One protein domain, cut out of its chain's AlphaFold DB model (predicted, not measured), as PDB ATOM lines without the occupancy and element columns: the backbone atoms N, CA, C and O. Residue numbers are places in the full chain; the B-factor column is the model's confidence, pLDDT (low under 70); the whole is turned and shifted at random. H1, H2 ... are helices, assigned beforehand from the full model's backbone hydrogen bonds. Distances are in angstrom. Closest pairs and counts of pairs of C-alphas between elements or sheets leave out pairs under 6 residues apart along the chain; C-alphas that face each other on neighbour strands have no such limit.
ATOM      1  N   TRP A 119     174.842 188.853 261.073       91.31
ATOM      2  CA  TRP A 119     173.459 188.461 260.812       91.31
ATOM      3  C   TRP A 119     172.769 187.996 262.095       91.31
ATOM      4  O   TRP A 119     173.337 187.241 262.890       91.31
ATOM      5  N   SER A 120     171.545 188.467 262.309       91.06
ATOM      6  CA  SER A 120     170.697 188.099 263.433       91.06
ATOM      7  C   SER A 120     169.593 187.164 262.953       91.06
ATOM      8  O   SER A 120     168.443 187.562 262.827       91.06
ATOM      9  N   PHE A 121     169.935 185.893 262.738       91.75
ATOM     10  CA  PHE A 121     168.995 184.863 262.271       91.75
ATOM     11  C   PHE A 121     167.761 184.686 263.174       91.75
ATOM     12  O   PHE A 121     166.693 184.314 262.708       91.75
ATOM     13  N   LYS A 122     167.875 185.017 264.468       89.94
ATOM     14  CA  LYS A 122     166.740 185.017 265.407       89.94
ATOM     15  C   LYS A 122     165.727 186.145 265.142       89.94
ATOM     16  O   LYS A 122     164.587 186.037 265.570       89.94
ATOM     17  N   LYS A 123     166.156 187.242 264.515       92.19
ATOM     18  CA  LYS A 123     165.320 188.408 264.182       92.19
ATOM     19  C   LYS A 123     164.950 188.459 262.699       92.19
ATOM     20  O   LYS A 123     164.413 189.471 262.265       92.19
ATOM     21  N   ALA A 124     165.326 187.441 261.933       96.38
ATOM     22  CA  ALA A 124     165.025 187.385 260.516       96.38
ATOM     23  C   ALA A 124     163.519 187.238 260.298       96.38
ATOM     24  O   ALA A 124     162.867 186.463 261.003       96.38
ATOM     25  N   ASP A 125     162.997 187.955 259.308       97.56
ATOM     26  CA  ASP A 125     161.673 187.691 258.763       97.56
ATOM     27  C   ASP A 125     161.798 186.589 257.707       97.56
ATOM     28  O   ASP A 125     162.002 186.835 256.520       97.56
ATOM     29  N   TRP A 126     161.749 185.340 258.169       97.69
ATOM     30  CA  TRP A 126     161.895 184.182 257.288       97.69
ATOM     31  C   TRP A 126     160.750 184.053 256.281       97.69
ATOM     32  O   TRP A 126     160.974 183.522 255.198       97.69
ATOM     33  N   ALA A 127     159.557 184.553 256.616       98.00
ATOM     34  CA  ALA A 127     158.411 184.505 255.720       98.00
ATOM     35  C   ALA A 127     158.601 185.480 254.552       98.00
ATOM     36  O   ALA A 127     158.489 185.075 253.398       98.00
ATOM     37  N   ALA A 128     158.968 186.733 254.835       97.31
ATOM     38  CA  ALA A 128     159.260 187.713 253.791       97.31
ATOM     39  C   ALA A 128     160.494 187.322 252.955       97.31
ATOM     40  O   ALA A 128     160.469 187.444 251.732       97.31
ATOM     41  N   PHE A 129     161.533 186.769 253.597       97.81
ATOM     42  CA  PHE A 129     162.703 186.211 252.913       97.81
ATOM     43  C   PHE A 129     162.324 185.125 251.905       97.81
ATOM     44  O   PHE A 129     162.791 185.149 250.767       97.81
ATOM     45  N   GLN A 130     161.490 184.173 252.331       97.62
ATOM     46  CA  GLN A 130     161.039 183.074 251.485       97.62
ATOM     47  C   GLN A 130     160.234 183.598 250.293       97.62
ATOM     48  O   GLN A 130     160.553 183.241 249.164       97.62
ATOM     49  N   VAL A 131     159.267 184.488 250.537       97.88
ATOM     50  CA  VAL A 131     158.429 185.080 249.483       97.88
ATOM     51  C   VAL A 131     159.273 185.803 248.430       97.88
ATOM     52  O   VAL A 131     159.047 185.616 247.239       97.88
ATOM     53  N   GLU A 132     160.268 186.598 248.840       97.06
ATOM     54  CA  GLU A 132     161.153 187.294 247.895       97.06
ATOM     55  C   GLU A 132     162.005 186.319 247.071       97.06
ATOM     56  O   GLU A 132     162.151 186.498 245.862       97.06
ATOM     57  N   CYS A 133     162.554 185.278 247.705       96.94
ATOM     58  CA  CYS A 133     163.356 184.282 246.996       96.94
ATOM     59  C   CYS A 133     162.517 183.489 245.989       96.94
ATOM     60  O   CYS A 133     162.946 183.313 244.853       96.94
ATOM     61  N   GLU A 134     161.338 183.015 246.396       96.56
ATOM     62  CA  GLU A 134     160.441 182.236 245.538       96.56
ATOM     63  C   GLU A 134     159.994 183.051 244.323       96.56
ATOM     64  O   GLU A 134     160.144 182.571 243.201       96.56
ATOM     65  N   ALA A 135     159.580 184.307 244.516       95.06
ATOM     66  CA  ALA A 135     159.216 185.193 243.411       95.06
ATOM     67  C   ALA A 135     160.378 185.390 242.417       95.06
ATOM     68  O   ALA A 135     160.196 185.266 241.208       95.06
ATOM     69  N   ALA A 136     161.598 185.622 242.914       92.81
ATOM     70  CA  ALA A 136     162.772 185.791 242.058       92.81
ATOM     71  C   ALA A 136     163.182 184.500 241.321       92.81
ATOM     72  O   ALA A 136     163.781 184.565 240.247       92.81
ATOM     73  N   PHE A 137     162.891 183.328 241.888       93.06
ATOM     74  CA  PHE A 137     163.158 182.043 241.244       93.06
ATOM     75  C   PHE A 137     162.077 181.642 240.237       93.06
ATOM     76  O   PHE A 137     162.406 180.984 239.254       93.06
ATOM     77  N   GLU A 138     160.824 182.054 240.433       92.12
ATOM     78  CA  GLU A 138     159.747 181.864 239.451       92.12
ATOM     79  C   GLU A 138     159.985 182.668 238.164       92.12
ATOM     80  O   GLU A 138     159.649 182.206 237.075       92.12
ATOM     81  N   GLU A 139     160.617 183.837 238.273       86.81
ATOM     82  CA  GLU A 139     160.985 184.692 237.137       86.81
ATOM     83  C   GLU A 139     162.283 184.254 236.424       86.81
ATOM     84  O   GLU A 139     162.688 184.867 235.434       86.81
ATOM     85  N   ALA A 140     162.967 183.211 236.908       84.00
ATOM     86  CA  ALA A 140     164.251 182.790 236.360       84.00
ATOM     87  C   ALA A 140     164.116 182.138 234.969       84.00
ATOM     88  O   ALA A 140     163.361 181.186 234.772       84.00
ATOM     89  N   GLU A 141     164.925 182.603 234.013       83.50
ATOM     90  CA  GLU A 141     164.949 182.090 232.640       83.50
ATOM     91  C   GLU A 141     165.476 180.639 232.569       83.50
ATOM     92  O   GLU A 141     166.648 180.393 232.880       83.50
ATOM     93  N   PRO A 142     164.678 179.664 232.087       77.38
ATOM     94  CA  PRO A 142     165.086 178.255 232.036       77.38
ATOM     95  C   PRO A 142     166.234 177.962 231.061       77.38
ATOM     96  O   PRO A 142     166.815 176.880 231.093       77.38
ATOM     97  N   SER A 143     166.526 178.899 230.155       86.31
ATOM     98  CA  SER A 143     167.545 178.758 229.108       86.31
ATOM     99  C   SER A 143     168.973 179.065 229.579       86.31
ATOM    100  O   SER A 143     169.922 178.849 228.825       86.31
ATOM    101  N   LEU A 144     169.135 179.543 230.817       87.69
ATOM    102  CA  LEU A 144     170.432 179.855 231.407       87.69
ATOM    103  C   LEU A 144     171.270 178.593 231.652       87.69
ATOM    104  O   LEU A 144     170.767 177.515 231.972       87.69
ATOM    105  N   SER A 145     172.589 178.740 231.555       93.31
ATOM    106  CA  SER A 145     173.527 177.690 231.940       93.31
ATOM    107  C   SER A 145     173.496 177.423 233.448       93.31
ATOM    108  O   SER A 145     173.119 178.271 234.260       93.31
ATOM    109  N   THR A 146     173.989 176.254 233.865       91.94
ATOM    110  CA  THR A 146     174.122 175.901 235.290       91.94
ATOM    111  C   THR A 146     174.919 176.943 236.081       91.94
ATOM    112  O   THR A 146     174.584 177.239 237.227       91.94
ATOM    113  N   GLN A 147     175.959 177.522 235.475       94.62
ATOM    114  CA  GLN A 147     176.786 178.542 236.120       94.62
ATOM    115  C   GLN A 147     176.012 179.851 236.336       94.62
ATOM    116  O   GLN A 147     176.124 180.473 237.396       94.62
ATOM    117  N   GLU A 148     175.213 180.261 235.353       93.62
ATOM    118  CA  GLU A 148     174.373 181.460 235.436       93.62
ATOM    119  C   GLU A 148     173.261 181.283 236.471       93.62
ATOM    120  O   GLU A 148     173.080 182.158 237.316       93.62
ATOM    121  N   LEU A 149     172.604 180.121 236.498       92.31
ATOM    122  CA  LEU A 149     171.597 179.790 237.511       92.31
ATOM    123  C   LEU A 149     172.188 179.744 238.926       92.31
ATOM    124  O   LEU A 149     171.586 180.265 239.861       92.31
ATOM    125  N   SER A 150     173.386 179.180 239.101       94.56
ATOM    126  CA  SER A 150     174.077 179.185 240.399       94.56
ATOM    127  C   SER A 150     174.408 180.608 240.858       94.56
ATOM    128  O   SER A 150     174.219 180.947 242.028       94.56
ATOM    129  N   THR A 151     174.850 181.458 239.930       95.00
ATOM    130  CA  THR A 151     175.147 182.866 240.209       95.00
ATOM    131  C   THR A 151     173.878 183.627 240.596       95.00
ATOM    132  O   THR A 151     173.879 184.347 241.596       95.00
ATOM    133  N   LEU A 152     172.783 183.428 239.857       93.94
ATOM    134  CA  LEU A 152     171.470 183.992 240.168       93.94
ATOM    135  C   LEU A 152     171.008 183.564 241.565       93.94
ATOM    136  O   LEU A 152     170.667 184.416 242.381       93.94
ATOM    137  N   PHE A 153     171.076 182.266 241.867       94.88
ATOM    138  CA  PHE A 153     170.676 181.707 243.156       94.88
ATOM    139  C   PHE A 153     171.402 182.371 244.331       94.88
ATOM    140  O   PHE A 153     170.768 182.859 245.266       94.88
ATOM    141  N   VAL A 154     172.735 182.450 244.269       97.06
ATOM    142  CA  VAL A 154     173.541 183.087 245.324       97.06
ATOM    143  C   VAL A 154     173.195 184.571 245.467       97.06
ATOM    144  O   VAL A 154     173.091 185.068 246.591       97.06
ATOM    145  N   ASN A 155     172.989 185.274 244.352       96.75
ATOM    146  CA  ASN A 155     172.661 186.695 244.366       96.75
ATOM    147  C   ASN A 155     171.290 186.963 244.989       96.75
ATOM    148  O   ASN A 155     171.190 187.845 245.841       96.75
ATOM    149  N   VAL A 156     170.267 186.187 244.621       97.12
ATOM    150  CA  VAL A 156     168.918 186.288 245.201       97.12
ATOM    151  C   VAL A 156     168.973 186.050 246.706       97.12
ATOM    152  O   VAL A 156     168.520 186.897 247.473       97.12
ATOM    153  N   LEU A 157     169.627 184.967 247.150       97.31
ATOM    154  CA  LEU A 157     169.785 184.696 248.582       97.31
ATOM    155  C   LEU A 157     170.501 185.838 249.307       97.31
ATOM    156  O   LEU A 157     170.124 186.194 250.423       97.31
ATOM    157  N   HIS A 158     171.538 186.417 248.698       96.88
ATOM    158  CA  HIS A 158     172.273 187.526 249.294       96.88
ATOM    159  C   HIS A 158     171.415 188.797 249.402       96.88
ATOM    160  O   HIS A 158     171.436 189.439 250.453       96.88
ATOM    161  N   GLN A 159     170.655 189.157 248.362       96.88
ATOM    162  CA  GLN A 159     169.770 190.331 248.377       96.88
ATOM    163  C   GLN A 159     168.644 190.166 249.397       96.88
ATOM    164  O   GLN A 159     168.536 190.981 250.316       96.88
ATOM    165  N   ALA A 160     167.916 189.050 249.339       97.06
ATOM    166  CA  ALA A 160     166.865 188.749 250.303       97.06
ATOM    167  C   ALA A 160     167.416 188.713 251.738       97.06
ATOM    168  O   ALA A 160     166.772 189.191 252.674       97.06
ATOM    169  N   SER A 161     168.648 188.221 251.934       96.38
ATOM    170  CA  SER A 161     169.301 188.254 253.249       96.38
ATOM    171  C   SER A 161     169.496 189.687 253.740       96.38
ATOM    172  O   SER A 161     169.214 189.970 254.900       96.38
ATOM    173  N   VAL A 162     169.954 190.604 252.878       95.81
ATOM    174  CA  VAL A 162     170.133 192.027 253.220       95.81
ATOM    175  C   VAL A 162     168.809 192.686 253.609       95.81
ATOM    176  O   VAL A 162     168.801 193.473 254.556       95.81
ATOM    177  N   HIS A 163     167.713 192.353 252.927       96.50
ATOM    178  CA  HIS A 163     166.392 192.921 253.198       96.50
ATOM    179  C   HIS A 163     165.758 192.369 254.483       96.50
ATOM    180  O   HIS A 163     165.243 193.139 255.294       96.50
ATOM    181  N   HIS A 164     165.848 191.054 254.704       97.50
ATOM    182  CA  HIS A 164     165.006 190.357 255.688       97.50
ATOM    183  C   HIS A 164     165.753 189.782 256.887       97.50
ATOM    184  O   HIS A 164     165.125 189.340 257.850       97.50
ATOM    185  N   ILE A 165     167.088 189.790 256.884       97.00
ATOM    186  CA  ILE A 165     167.903 189.320 258.007       97.00
ATOM    187  C   ILE A 165     168.627 190.527 258.620       97.00
ATOM    188  O   ILE A 165     169.666 190.963 258.131       97.00
ATOM    189  N   PRO A 166     168.149 191.082 259.746       94.19
ATOM    190  CA  PRO A 166     168.798 192.232 260.357       94.19
ATOM    191  C   PRO A 166     170.245 191.930 260.757       94.19
ATOM    192  O   PRO A 166     170.553 190.861 261.294       94.19
ATOM    193  N   ARG A 167     171.142 192.902 260.574       92.12
ATOM    194  CA  ARG A 167     172.528 192.822 261.053       92.12
ATOM    195  C   ARG A 167     172.701 193.663 262.309       92.12
ATOM    196  O   ARG A 167     172.229 194.790 262.389       92.12
ATOM    197  N   GLY A 168     173.397 193.120 263.302       86.25
ATOM    198  CA  GLY A 168     173.618 193.797 264.572       86.25
ATOM    199  C   GLY A 168     174.985 193.499 265.164       86.25
ATOM    200  O   GLY A 168     175.586 192.454 264.920       86.25
ATOM    201  N   ALA A 169     175.472 194.429 265.974       82.12
ATOM    202  CA  ALA A 169     176.685 194.272 266.758       82.12
ATOM    203  C   ALA A 169     176.295 194.187 268.238       82.12
ATOM    204  O   ALA A 169     176.036 195.201 268.882       82.12
TER     205      ALA A 169
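What this domain is: This is residues 119 to 169 of the 239 residues of the protein "Endo/exonuclease/phosphatase domain-containing protein" of Amphibalanus amphitrite (UniProt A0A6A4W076). Two helices, H1 and then the longer H2, lie side by side and run opposite ways as a helical hairpin, with a loop joining them at one end. The two ends of the printed part come together at the other end of the hairpin, where the C-alphas of Trp 119 and Ala 169 are 8.9 A apart. The 51 printed residues have no named strand, and the class is all helix. The whole is a loose rod, with a radius of gyration of the C-alphas of 12.4 A and spans of 40 by 19 by 12 A.

How they stand to each other: H1, residues 126 to 138, and H2, residues 146 to 164, touch and form a helical hairpin. Their closest C-alphas, those of Phe 129 and His 164, are 5.5 A apart. Their lines stand at a shallow tilt of 30 degrees, and they run opposite ways. In H1 and H2, every O i to N i+4 pair is within hydrogen-bond range.

Where its parts are: H1 begins at C-alpha 126, (161.895, 184.182, 257.288), and measures 18.1 A from first to last C-alpha. H2 measures 26.6 A and ends at C-alpha 164, (165.006, 190.357, 255.688).

The domain as a whole: The two C-alphas farthest apart, those of Ser 143 and Ala 169, are 41.7 A apart. The link from H1 to H2 is short, with 7 residues. The printed part has no cut, and no printed residue is under 70 in pLDDT.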